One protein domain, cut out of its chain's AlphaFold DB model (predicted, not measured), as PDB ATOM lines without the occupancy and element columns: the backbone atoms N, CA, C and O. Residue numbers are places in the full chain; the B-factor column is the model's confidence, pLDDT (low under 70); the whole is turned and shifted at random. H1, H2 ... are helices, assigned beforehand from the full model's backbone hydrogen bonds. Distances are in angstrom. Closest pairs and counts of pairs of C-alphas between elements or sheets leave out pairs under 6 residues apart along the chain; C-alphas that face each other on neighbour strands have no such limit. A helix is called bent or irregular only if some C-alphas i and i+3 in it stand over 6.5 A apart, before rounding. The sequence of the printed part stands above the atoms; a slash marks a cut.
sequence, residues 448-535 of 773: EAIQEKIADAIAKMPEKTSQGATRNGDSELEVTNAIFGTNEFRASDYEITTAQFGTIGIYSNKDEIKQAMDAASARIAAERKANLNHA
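Overview. This is residues 448 to 535 of the 773 residues of the protein "Defense against restriction protein" of Escherichia coli (UniProt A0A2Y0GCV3). One long, straight helix, H5, runs along most of a rod, and the rest of the printed part is strung along one side of it. H1 packs slantwise on the first part of H5 with H4 beside H1, H3 packs on the later half of H5, and H2 lies at the far end of the rod. The printed part has 88 residues, 55 of them in five named helices, H1 to H5 in chain order, with no named strand; the class is all helix. It is only just compact, close to loose, with a radius of gyration of the C-alphas of 14.4 A and spans of 47 by 20 by 18 A.

Arrangement. H1, residues 448 to 459, touches H5, residues 510 to 535, with residues 450 to 454 alone; their closest C-alphas, of Ile 450 and Ile 513, are 6.4 A apart. They run the same way at a steep tilt of 39 degrees. H2, residues 476 to 484, and H5 only just touch, only at their ends, with 3 pairs of C-alphas within 8 A, the closest those of Val 479 and Leu 532 at 6.2 A. H3, residues 491 to 494, touches H5, C-alphas 491 and 525 being closest at 4.7 A. H4, residues 498 to 501, touches H1, with Ala 457 and Gln 500 having the closest C-alphas, 4.9 A apart. H5 is the hub, touching three helices; H2 and H4 are apart. In H1, H2 and H5 every O i to N i+4 pair is within hydrogen-bond range; H3 and H4 are too short for such a pair.

Along the chain. H1 starts at C-alpha 448 (-17.700, -9.322, -0.255) and is 16.4 A long; H2 is 12.1 A. H3 is irregular, with C-alphas 491 and 494 7.2 A apart; H4 is 4.9 A. H5, 37.2 A, ends at C-alpha 535 (-48.317, -21.503, 9.897).

Size, cuts and confidence. The farthest C-alphas, of Phe 484 and Ser 508, are 46.8 A apart. The printed part has no cut; the link from H1 to H2, 16 residues, is long. Residues 506 to 511, of which 510 and 511 belong to H5, stand free. No printed residue is under 70 in pLDDT.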
ATOM      1  N   GLU A 448     -17.107  -8.476   0.788       91.56
ATOM      2  CA  GLU A 448     -17.700  -9.322  -0.255       91.56
ATOM      3  C   GLU A 448     -17.424 -10.804   0.012       91.56
ATOM      4  O   GLU A 448     -18.350 -11.613  -0.018       91.56
ATOM      5  N   ALA A 449     -16.181 -11.153   0.360       91.44
ATOM      6  CA  ALA A 449     -15.799 -12.525   0.684       91.44
ATOM      7  C   ALA A 449     -16.488 -13.037   1.963       91.44
ATOM      8  O   ALA A 449     -16.805 -14.223   2.072       91.44
ATOM      9  N   ILE A 450     -16.752 -12.152   2.935       92.19
ATOM     10  CA  ILE A 450     -17.534 -12.483   4.134       92.19
ATOM     11  C   ILE A 450     -18.973 -12.827   3.743       92.19
ATOM     12  O   ILE A 450     -19.498 -13.849   4.188       92.19
ATOM     13  N   GLN A 451     -19.608 -12.006   2.900       92.06
ATOM     14  CA  GLN A 451     -20.976 -12.261   2.435       92.06
ATOM     15  C   GLN A 451     -21.070 -13.537   1.589       92.06
ATOM     16  O   GLN A 451     -21.992 -14.325   1.792       92.06
ATOM     17  N   GLU A 452     -20.104 -13.787   0.703       92.94
ATOM     18  CA  GLU A 452     -20.031 -15.013  -0.103       92.94
ATOM     19  C   GLU A 452     -19.918 -16.259   0.787       92.94
ATOM     20  O   GLU A 452     -20.712 -17.190   0.666       92.94
ATOM     21  N   LYS A 453     -19.014 -16.242   1.776       92.06
ATOM     22  CA  LYS A 453     -18.874 -17.340   2.745       92.06
ATOM     23  C   LYS A 453     -20.118 -17.536   3.613       92.06
ATOM     24  O   LYS A 453     -20.444 -18.676   3.941       92.06
ATOM     25  N   ILE A 454     -20.817 -16.463   3.992       92.69
ATOM     26  CA  ILE A 454     -22.106 -16.548   4.698       92.69
ATOM     27  C   ILE A 454     -23.154 -17.224   3.809       92.69
ATOM     28  O   ILE A 454     -23.839 -18.137   4.269       92.69
ATOM     29  N   ALA A 455     -23.262 -16.821   2.541       90.94
ATOM     30  CA  ALA A 455     -24.199 -17.415   1.594       90.94
ATOM     31  C   ALA A 455     -23.916 -18.912   1.386       90.94
ATOM     32  O   ALA A 455     -24.834 -19.731   1.471       90.94
ATOM     33  N   ASP A 456     -22.647 -19.283   1.225       91.19
ATOM     34  CA  ASP A 456     -22.205 -20.675   1.134       91.19
ATOM     35  C   ASP A 456     -22.502 -21.475   2.407       91.19
ATOM     36  O   ASP A 456     -22.947 -22.624   2.340       91.19
ATOM     37  N   ALA A 457     -22.261 -20.885   3.580       89.88
ATOM     38  CA  ALA A 457     -22.540 -21.510   4.868       89.88
ATOM     39  C   ALA A 457     -24.038 -21.805   5.023       89.88
ATOM     40  O   ALA A 457     -24.407 -22.901   5.443       89.88
ATOM     41  N   ILE A 458     -24.891 -20.858   4.622       88.56
ATOM     42  CA  ILE A 458     -26.349 -21.004   4.601       88.56
ATOM     43  C   ILE A 458     -26.784 -22.077   3.587       88.56
ATOM     44  O   ILE A 458     -27.659 -22.888   3.888       88.56
ATOM     45  N   ALA A 459     -26.179 -22.117   2.396       86.81
ATOM     46  CA  ALA A 459     -26.501 -23.099   1.356       86.81
ATOM     47  C   ALA A 459     -26.169 -24.543   1.771       86.81
ATOM     48  O   ALA A 459     -26.838 -25.481   1.340       86.81
ATOM     49  N   LYS A 460     -25.166 -24.726   2.638       85.69
ATOM     50  CA  LYS A 460     -24.758 -26.033   3.180       85.69
ATOM     51  C   LYS A 460     -25.621 -26.514   4.352       85.69
ATOM     52  O   LYS A 460     -25.446 -27.649   4.795       85.69
ATOM     53  N   MET A 461     -26.522 -25.684   4.883       85.12
ATOM     54  CA  MET A 461     -27.394 -26.083   5.991       85.12
ATOM     55  C   MET A 461     -28.449 -27.102   5.527       85.12
ATOM     56  O   MET A 461     -29.044 -26.924   4.463       85.12
ATOM     57  N   PRO A 462     -28.728 -28.151   6.321       84.56
ATOM     58  CA  PRO A 462     -29.716 -29.162   5.959       84.56
ATOM     59  C   PRO A 462     -31.139 -28.593   5.992       84.56
ATOM     60  O   PRO A 462     -31.493 -27.837   6.892       84.56
ATOM     61  N   GLU A 463     -31.999 -29.020   5.067       83.94
ATOM     62  CA  GLU A 463     -33.407 -28.588   5.010       83.94
ATOM     63  C   GLU A 463     -34.171 -28.867   6.321       83.94
ATOM     64  O   GLU A 463     -35.009 -28.069   6.745       83.94
ATOM     65  N   LYS A 464     -33.811 -29.963   7.003       83.94
ATOM     66  CA  LYS A 464     -34.383 -30.400   8.278       83.94
ATOM     67  C   LYS A 464     -33.293 -30.898   9.231       83.94
ATOM     68  O   LYS A 464     -32.424 -31.673   8.833       83.94
ATOM     69  N   THR A 465     -33.348 -30.493  10.498       82.38
ATOM     70  CA  THR A 465     -32.443 -30.980  11.550       82.38
ATOM     71  C   THR A 465     -32.821 -32.393  12.001       82.38
ATOM     72  O   THR A 465     -33.945 -32.858  11.798       82.38
ATOM     73  N   SER A 466     -31.909 -33.081  12.695       78.88
ATOM     74  CA  SER A 466     -32.185 -34.396  13.300       78.88
ATOM     75  C   SER A 466     -33.323 -34.366  14.330       78.88
ATOM     76  O   SER A 466     -33.970 -35.385  14.559       78.88
ATOM     77  N   GLN A 467     -33.594 -33.202  14.928       73.12
ATOM     78  CA  GLN A 467     -34.700 -32.995  15.868       73.12
ATOM     79  C   GLN A 467     -36.022 -32.634  15.178       73.12
ATOM     80  O   GLN A 467     -37.054 -32.560  15.842       73.12
ATOM     81  N   GLY A 468     -36.006 -32.457  13.854       76.94
ATOM     82  CA  GLY A 468     -37.182 -32.227  13.027       76.94
ATOM     83  C   GLY A 468     -37.526 -30.764  12.758       76.94
ATOM     84  O   GLY A 468     -38.511 -30.533  12.061       76.94
ATOM     85  N   ALA A 469     -36.725 -29.816  13.255       85.12
ATOM     86  CA  ALA A 469     -36.851 -28.397  12.929       85.12
ATOM     87  C   ALA A 469     -36.452 -28.146  11.472       85.12
ATOM     88  O   ALA A 469     -35.574 -28.827  10.943       85.12
ATOM     89  N   THR A 470     -37.087 -27.173  10.834       87.69
ATOM     90  CA  THR A 470     -36.834 -26.830   9.429       87.69
ATOM     91  C   THR A 470     -36.165 -25.475   9.300       87.69
ATOM     92  O   THR A 470     -36.323 -24.598  10.158       87.69
ATOM     93  N   ARG A 471     -35.458 -25.279   8.184       84.19
ATOM     94  CA  ARG A 471     -34.814 -23.999   7.868       84.19
ATOM     95  C   ARG A 471     -35.812 -22.838   7.808       84.19
ATOM     96  O   ARG A 471     -35.437 -21.721   8.141       84.19
ATOM     97  N   ASN A 472     -37.063 -23.109   7.438       87.50
ATOM     98  CA  ASN A 472     -38.129 -22.112   7.359       87.50
ATOM     99  C   ASN A 472     -38.901 -21.934   8.672       87.50
ATOM    100  O   ASN A 472     -39.577 -20.923   8.813       87.50
ATOM    101  N   GLY A 473     -38.778 -22.845   9.643       85.75
ATOM    102  CA  GLY A 473     -39.447 -22.743  10.947       85.75
ATOM    103  C   GLY A 473     -40.934 -23.119  10.947       85.75
ATOM    104  O   GLY A 473     -41.632 -22.831  11.915       85.75
ATOM    105  N   ASP A 474     -41.424 -23.742   9.878       86.31
ATOM    106  CA  ASP A 474     -42.836 -24.045   9.616       86.31
ATOM    107  C   ASP A 474     -43.141 -25.553   9.622       86.31
ATOM    108  O   ASP A 474     -44.191 -25.988   9.146       86.31
ATOM    109  N   SER A 475     -42.249 -26.374  10.188       86.06
ATOM    110  CA  SER A 475     -42.506 -27.809  10.291       86.06
ATOM    111  C   SER A 475     -43.744 -28.103  11.134       86.06
ATOM    112  O   SER A 475     -44.016 -27.429  12.131       86.06
ATOM    113  N   GLU A 476     -44.441 -29.194  10.803       81.19
ATOM    114  CA  GLU A 476     -45.561 -29.714  11.601       81.19
ATOM    115  C   GLU A 476     -45.185 -29.826  13.087       81.19
ATOM    116  O   GLU A 476     -45.982 -29.519  13.970       81.19
ATOM    117  N   LEU A 477     -43.930 -30.189  13.364       81.38
ATOM    118  CA  LEU A 477     -43.385 -30.288  14.705       81.38
ATOM    119  C   LEU A 477     -43.306 -28.939  15.427       81.38
ATOM    120  O   LEU A 477     -43.721 -28.835  16.580       81.38
ATOM    121  N   GLU A 478     -42.730 -27.931  14.776       86.06
ATOM    122  CA  GLU A 478     -42.543 -26.589  15.334       86.06
ATOM    123  C   GLU A 478     -43.898 -25.912  15.570       86.06
ATOM    124  O   GLU A 478     -44.133 -25.389  16.660       86.06
ATOM    125  N   VAL A 479     -44.818 -26.026  14.607       85.44
ATOM    126  CA  VAL A 479     -46.200 -25.522  14.698       85.44
ATOM    127  C   VAL A 479     -46.951 -26.182  15.853       85.44
ATOM    128  O   VAL A 479     -47.552 -25.507  16.687       85.44
ATOM    129  N   THR A 480     -46.861 -27.506  15.956       80.06
ATOM    130  CA  THR A 480     -47.494 -28.276  17.031       80.06
ATOM    131  C   THR A 480     -46.930 -27.900  18.401       80.06
ATOM    132  O   THR A 480     -47.687 -27.689  19.349       80.06
ATOM    133  N   ASN A 481     -45.604 -27.782  18.526       82.94
ATOM    134  CA  ASN A 481     -44.983 -27.387  19.790       82.94
ATOM    135  C   ASN A 481     -45.400 -25.967  20.202       82.94
ATOM    136  O   ASN A 481     -45.611 -25.733  21.389       82.94
ATOM    137  N   ALA A 482     -45.558 -25.047  19.243       85.62
ATOM    138  CA  ALA A 482     -46.008 -23.684  19.505       85.62
ATOM    139  C   ALA A 482     -47.456 -23.634  20.022       85.62
ATOM    140  O   ALA A 482     -47.726 -22.963  21.016       85.62
ATOM    141  N   ILE A 483     -48.363 -24.397  19.404       84.56
ATOM    142  CA  ILE A 483     -49.779 -24.457  19.798       84.56
ATOM    143  C   ILE A 483     -49.944 -25.082  21.186       84.56
ATOM    144  O   ILE A 483     -50.626 -24.523  22.044       84.56
ATOM    145  N   PHE A 484     -49.309 -26.229  21.432       79.75
ATOM    146  CA  PHE A 484     -49.488 -26.989  22.673       79.75
ATOM    147  C   PHE A 484     -48.477 -26.631  23.771       79.75
ATOM    148  O   PHE A 484     -48.566 -27.157  24.876       79.75
ATOM    149  N   GLY A 485     -47.519 -25.741  23.503       76.56
ATOM    150  CA  GLY A 485     -46.503 -25.323  24.473       76.56
ATOM    151  C   GLY A 485     -45.603 -26.463  24.965       76.56
ATOM    152  O   GLY A 485     -45.134 -26.417  26.097       76.56
ATOM    153  N   THR A 486     -45.392 -27.504  24.152       73.00
ATOM    154  CA  THR A 486     -44.661 -28.718  24.570       73.00
ATOM    155  C   THR A 486     -43.145 -28.549  24.532       73.00
ATOM    156  O   THR A 486     -42.440 -29.215  25.283       73.00
ATOM    157  N   ASN A 487     -42.630 -27.683  23.654       77.62
ATOM    158  CA  ASN A 487     -41.221 -27.309  23.579       77.62
ATOM    159  C   ASN A 487     -41.092 -25.858  23.114       77.62
ATOM    160  O   ASN A 487     -41.865 -25.401  22.271       77.62
ATOM    161  N   GLU A 488     -40.080 -25.162  23.623       81.50
ATOM    162  CA  GLU A 488     -39.763 -23.808  23.178       81.50
ATOM    163  C   GLU A 488     -39.235 -23.811  21.737       81.50
ATOM    164  O   GLU A 488     -38.448 -24.675  21.337       81.50
ATOM    165  N   PHE A 489     -39.669 -22.825  20.953       83.88
ATOM    166  CA  PHE A 489     -39.169 -22.617  19.602       83.88
ATOM    167  C   PHE A 489     -37.727 -22.106  19.637       83.88
ATOM    168  O   PHE A 489     -37.457 -21.002  20.111       83.88
ATOM    169  N   ARG A 490     -36.801 -22.891  19.086       83.69
ATOM    170  CA  ARG A 490     -35.379 -22.558  19.049       83.69
ATOM    171  C   ARG A 490     -35.036 -21.817  17.769       83.69
ATOM    172  O   ARG A 490     -34.715 -22.403  16.731       83.69
ATOM    173  N   ALA A 491     -35.057 -20.494  17.868       76.44
ATOM    174  CA  ALA A 491     -34.628 -19.622  16.782       76.44
ATOM    175  C   ALA A 491     -33.168 -19.898  16.354       76.44
ATOM    176  O   ALA A 491     -32.842 -19.756  15.177       76.44
ATOM    177  N   SER A 492     -32.349 -20.403  17.284       78.62
ATOM    178  CA  SER A 492     -30.929 -20.713  17.110       78.62
ATOM    179  C   SER A 492     -30.613 -21.986  16.311       78.62
ATOM    180  O   SER A 492     -29.456 -22.210  15.972       78.62
ATOM    181  N   ASP A 493     -31.598 -22.840  15.991       82.12
ATOM    182  CA  ASP A 493     -31.351 -24.142  15.324       82.12
ATOM    183  C   ASP A 493     -30.669 -24.027  13.942       82.12
ATOM    184  O   ASP A 493     -30.180 -25.025  13.412       82.12
ATOM    185  N   TYR A 494     -30.629 -22.821  13.368       86.44
ATOM    186  CA  TYR A 494     -30.022 -22.494  12.073       86.44
ATOM    187  C   TYR A 494     -29.047 -21.304  12.157       86.44
ATOM    188  O   TYR A 494     -28.862 -20.571  11.185       86.44
ATOM    189  N   GLU A 495     -28.421 -21.092  13.316       87.81
ATOM    190  CA  GLU A 495     -27.326 -20.127  13.455       87.81
ATOM    191  C   GLU A 495     -26.105 -20.540  12.623       87.81
ATOM    192  O   GLU A 495     -25.740 -21.717  12.529       87.81
ATOM    193  N   ILE A 496     -25.442 -19.555  12.020       88.94
ATOM    194  CA  ILE A 496     -24.200 -19.771  11.283       88.94
ATOM    195  C   ILE A 496     -23.076 -19.949  12.301       88.94
ATOM    196  O   ILE A 496     -22.641 -18.992  12.938       88.94
ATOM    197  N   THR A 497     -22.572 -21.173  12.437       85.81
ATOM    198  CA  THR A 497     -21.447 -21.457  13.334       85.81
ATOM    199  C   THR A 497     -20.120 -21.465  12.577       85.81
ATOM    200  O   THR A 497     -20.068 -21.528  11.343       85.81
ATOM    201  N   THR A 498     -19.010 -21.487  13.316       81.00
ATOM    202  CA  THR A 498     -17.671 -21.691  12.742       81.00
ATOM    203  C   THR A 498     -17.522 -23.045  12.043       81.00
ATOM    204  O   THR A 498     -16.605 -23.204  11.246       81.00
ATOM    205  N   ALA A 499     -18.406 -24.020  12.287       80.19
ATOM    206  CA  ALA A 499     -18.411 -25.276  11.539       80.19
ATOM    207  C   ALA A 499     -18.875 -25.085  10.085       80.19
ATOM    208  O   ALA A 499     -18.373 -25.768   9.197       80.19
ATOM    209  N   GLN A 500     -19.809 -24.159   9.831       84.00
ATOM    210  CA  GLN A 500     -20.281 -23.858   8.475       84.00
ATOM    211  C   GLN A 500     -19.447 -22.763   7.799       84.00
ATOM    212  O   GLN A 500     -19.162 -22.874   6.608       84.00
ATOM    213  N   PHE A 501     -19.040 -21.728   8.543       86.19
ATOM    214  CA  PHE A 501     -18.259 -20.606   8.003       86.19
ATOM    215  C   PHE A 501     -16.745 -20.902   7.906       86.19
ATOM    216  O   PHE A 501     -16.054 -20.387   7.024       86.19
ATOM    217  N   GLY A 502     -16.225 -21.756   8.793       84.50
ATOM    218  CA  GLY A 502     -14.794 -21.983   9.016       84.50
ATOM    219  C   GLY A 502     -14.253 -21.226  10.238       84.50
ATOM    220  O   GLY A 502     -14.928 -20.375  10.822       84.50
ATOM    221  N   THR A 503     -13.022 -21.547  10.650       85.88
ATOM    222  CA  THR A 503     -12.346 -20.887  11.778       85.88
ATOM    223  C   THR A 503     -12.136 -19.406  11.468       85.88
ATOM    224  O   THR A 503     -11.374 -19.067  10.569       85.88
ATOM    225  N   ILE A 504     -12.782 -18.515  12.223       88.06
ATOM    226  CA  ILE A 504     -12.656 -17.060  12.019       88.06
ATOM    227  C   ILE A 504     -11.430 -16.459  12.713       88.06
ATOM    228  O   ILE A 504     -10.947 -15.413  12.302       88.06
ATOM    229  N   GLY A 505     -10.896 -17.130  13.740       84.62
ATOM    230  CA  GLY A 505      -9.753 -16.649  14.527       84.62
ATOM    231  C   GLY A 505      -8.428 -16.558  13.762       84.62
ATOM    232  O   GLY A 505      -7.465 -16.039  14.310       84.62
ATOM    233  N   ILE A 506      -8.387 -17.042  12.517       87.62
ATOM    234  CA  ILE A 506      -7.230 -16.919  11.620       87.62
ATOM    235  C   ILE A 506      -7.161 -15.566  10.908       87.62
ATOM    236  O   ILE A 506      -6.145 -15.270  10.289       87.62
ATOM    237  N   TYR A 507      -8.236 -14.777  10.959       90.12
ATOM    238  CA  TYR A 507      -8.318 -13.494  10.274       90.12
ATOM    239  C   TYR A 507      -8.152 -12.339  11.252       90.12
ATOM    240  O   TYR A 507      -8.678 -12.365  12.369       90.12
ATOM    241  N   SER A 508      -7.484 -11.284  10.799       89.50
ATOM    242  CA  SER A 508      -7.286 -10.069  11.589       89.50
ATOM    243  C   SER A 508      -8.586  -9.291  11.820       89.50
ATOM    244  O   SER A 508      -8.740  -8.673  12.870       89.50
ATOM    245  N   ASN A 509      -9.566  -9.398  10.914       92.06
ATOM    246  CA  ASN A 509     -10.902  -8.809  11.055       92.06
ATOM    247  C   ASN A 509     -11.981  -9.798  11.541       92.06
ATOM    248  O   ASN A 509     -13.154  -9.696  11.177       92.06
ATOM    249  N   LYS A 510     -11.608 -10.759  12.395       89.56
ATOM    250  CA  LYS A 510     -12.526 -11.764  12.968       89.56
ATOM    251  C   LYS A 510     -13.779 -11.193  13.636       89.56
ATOM    252  O   LYS A 510     -14.824 -11.839  13.584       89.56
ATOM    253  N   ASP A 511     -13.698 -10.005  14.234       89.69
ATOM    254  CA  ASP A 511     -14.842  -9.378  14.898       89.69
ATOM    255  C   ASP A 511     -15.874  -8.880  13.881       89.69
ATOM    256  O   ASP A 511     -17.072  -9.071  14.082       89.69
ATOM    257  N   GLU A 512     -15.428  -8.328  12.748       92.00
ATOM    258  CA  GLU A 512     -16.305  -7.945  11.632       92.00
ATOM    259  C   GLU A 512     -16.976  -9.179  11.019       92.00
ATOM    260  O   GLU A 512     -18.183  -9.185  10.767       92.00
ATOM    261  N   ILE A 513     -16.205 -10.257  10.843       92.31
ATOM    262  CA  ILE A 513     -16.715 -11.546  10.367       92.31
ATOM    263  C   ILE A 513     -17.789 -12.076  11.325       92.31
ATOM    264  O   ILE A 513     -18.876 -12.462  10.888       92.31
ATOM    265  N   LYS A 514     -17.513 -12.060  12.634       91.31
ATOM    266  CA  LYS A 514     -18.457 -12.504  13.661       91.31
ATOM    267  C   LYS A 514     -19.732 -11.663  13.657       91.31
ATOM    268  O   LYS A 514     -20.819 -12.231  13.668       91.31
ATOM    269  N   GLN A 515     -19.617 -10.338  13.591       92.62
ATOM    270  CA  GLN A 515     -20.776  -9.449  13.507       92.62
ATOM    271  C   GLN A 515     -21.637  -9.749  12.274       92.62
ATOM    272  O   GLN A 515     -22.863  -9.784  12.377       92.62
ATOM    273  N   ALA A 516     -21.019 -10.013  11.120       92.38
ATOM    274  CA  ALA A 516     -21.743 -10.378   9.907       92.38
ATOM    275  C   ALA A 516     -22.459 -11.738  10.036       92.38
ATOM    276  O   ALA A 516     -23.621 -11.855   9.635       92.38
ATOM    277  N   MET A 517     -21.807 -12.746  10.631       92.94
ATOM    278  CA  MET A 517     -22.414 -14.055  10.919       92.94
ATOM    279  C   MET A 517     -23.591 -13.943  11.895       92.94
ATOM    280  O   MET A 517     -24.652 -14.525  11.653       92.94
ATOM    281  N   ASP A 518     -23.424 -13.178  12.976       91.31
ATOM    282  CA  ASP A 518     -24.457 -12.953  13.988       91.31
ATOM    283  C   ASP A 518     -25.652 -12.194  13.371       91.31
ATOM    284  O   ASP A 518     -26.806 -12.576  13.574       91.31
ATOM    285  N   ALA A 519     -25.401 -11.180  12.531       91.56
ATOM    286  CA  ALA A 519     -26.449 -10.438  11.827       91.56
ATOM    287  C   ALA A 519     -27.233 -11.314  10.835       91.56
ATOM    288  O   ALA A 519     -28.459 -11.216  10.755       91.56
ATOM    289  N   ALA A 520     -26.551 -12.185  10.086       91.06
ATOM    290  CA  ALA A 520     -27.201 -13.138   9.189       91.06
ATOM    291  C   ALA A 520     -28.028 -14.177   9.966       91.06
ATOM    292  O   ALA A 520     -29.170 -14.455   9.600       91.06
ATOM    293  N   SER A 521     -27.499 -14.682  11.082       91.81
ATOM    294  CA  SER A 521     -28.214 -15.620  11.953       91.81
ATOM    295  C   SER A 521     -29.468 -14.992  12.570       91.81
ATOM    296  O   SER A 521     -30.525 -15.621  12.598       91.81
ATOM    297  N   ALA A 522     -29.393 -13.723  12.985       90.12
ATOM    298  CA  ALA A 522     -30.542 -12.974  13.491       90.12
ATOM    299  C   ALA A 522     -31.643 -12.791  12.429       90.12
ATOM    300  O   ALA A 522     -32.828 -12.893  12.754       90.12
ATOM    301  N   ARG A 523     -31.274 -12.569  11.158       90.25
ATOM    302  CA  ARG A 523     -32.239 -12.512  10.042       90.25
ATOM    303  C   ARG A 523     -32.953 -13.852   9.852       90.25
ATOM    304  O   ARG A 523     -34.179 -13.872   9.828       90.25
ATOM    305  N   ILE A 524     -32.207 -14.960   9.819       90.19
ATOM    306  CA  ILE A 524     -32.769 -16.320   9.712       90.19
ATOM    307  C   ILE A 524     -33.727 -16.605  10.876       90.19
ATOM    308  O   ILE A 524     -34.844 -17.075  10.671       90.19
ATOM    309  N   ALA A 525     -33.322 -16.286  12.105       90.25
ATOM    310  CA  ALA A 525     -34.149 -16.443  13.299       90.25
ATOM    311  C   ALA A 525     -35.479 -15.669  13.206       90.25
ATOM    312  O   ALA A 525     -36.537 -16.214  13.537       90.25
ATOM    313  N   ALA A 526     -35.433 -14.415  12.743       89.69
ATOM    314  CA  ALA A 526     -36.615 -13.573  12.578       89.69
ATOM    315  C   ALA A 526     -37.567 -14.113  11.498       89.69
ATOM    316  O   ALA A 526     -38.769 -14.220  11.745       89.69
ATOM    317  N   GLU A 527     -37.034 -14.511  10.338       90.38
ATOM    318  CA  GLU A 527     -37.807 -15.122   9.249       90.38
ATOM    319  C   GLU A 527     -38.480 -16.420   9.703       90.38
ATOM    320  O   GLU A 527     -39.692 -16.583   9.544       90.38
ATOM    321  N   ARG A 528     -37.733 -17.310  10.372       92.25
ATOM    322  CA  ARG A 528     -38.286 -18.559  10.910       92.25
ATOM    323  C   ARG A 528     -39.418 -18.311  11.902       92.25
ATOM    324  O   ARG A 528     -40.431 -19.008  11.879       92.25
ATOM    325  N   LYS A 529     -39.279 -17.304  12.770       90.69
ATOM    326  CA  LYS A 529     -40.327 -16.953  13.738       90.69
ATOM    327  C   LYS A 529     -41.583 -16.407  13.054       90.69
ATOM    328  O   LYS A 529     -42.691 -16.741  13.475       90.69
ATOM    329  N   ALA A 530     -41.424 -15.588  12.015       91.50
ATOM    330  CA  ALA A 530     -42.545 -15.067  11.236       91.50
ATOM    331  C   ALA A 530     -43.311 -16.195  10.524       91.50
ATOM    332  O   ALA A 530     -44.539 -16.256  10.617       91.50
ATOM    333  N   ASN A 531     -42.589 -17.128   9.899       92.44
ATOM    334  CA  ASN A 531     -43.173 -18.289   9.227       92.44
ATOM    335  C   ASN A 531     -43.920 -19.209  10.196       92.44
ATOM    336  O   ASN A 531     -45.043 -19.616   9.901       92.44
ATOM    337  N   LEU A 532     -43.354 -19.472  11.380       92.25
ATOM    338  CA  LEU A 532     -44.037 -20.227  12.432       92.25
ATOM    339  C   LEU A 532     -45.383 -19.588  12.793       92.25
ATOM    340  O   LEU A 532     -46.403 -20.272  12.823       92.25
ATOM    341  N   ASN A 533     -45.393 -18.280  13.061       91.12
ATOM    342  CA  ASN A 533     -46.614 -17.567  13.438       91.12
ATOM    343  C   ASN A 533     -47.674 -17.650  12.328       91.12
ATOM    344  O   ASN A 533     -48.850 -17.873  12.613       91.12
ATOM    345  N   HIS A 534     -47.258 -17.516  11.065       92.44
ATOM    346  CA  HIS A 534     -48.145 -17.652   9.911       92.44
ATOM    347  C   HIS A 534     -48.721 -19.074   9.788       92.44
ATOM    348  O   HIS A 534     -49.926 -19.239   9.605       92.44
ATOM    349  N   ALA A 535     -47.890 -20.106   9.955       89.31
ATOM    350  CA  ALA A 535     -48.317 -21.503   9.897       89.31
ATOM    351  C   ALA A 535     -49.284 -21.875  11.040       89.31
ATOM    352  O   ALA A 535     -50.284 -22.556  10.808       89.31
TER     353      ALA A 535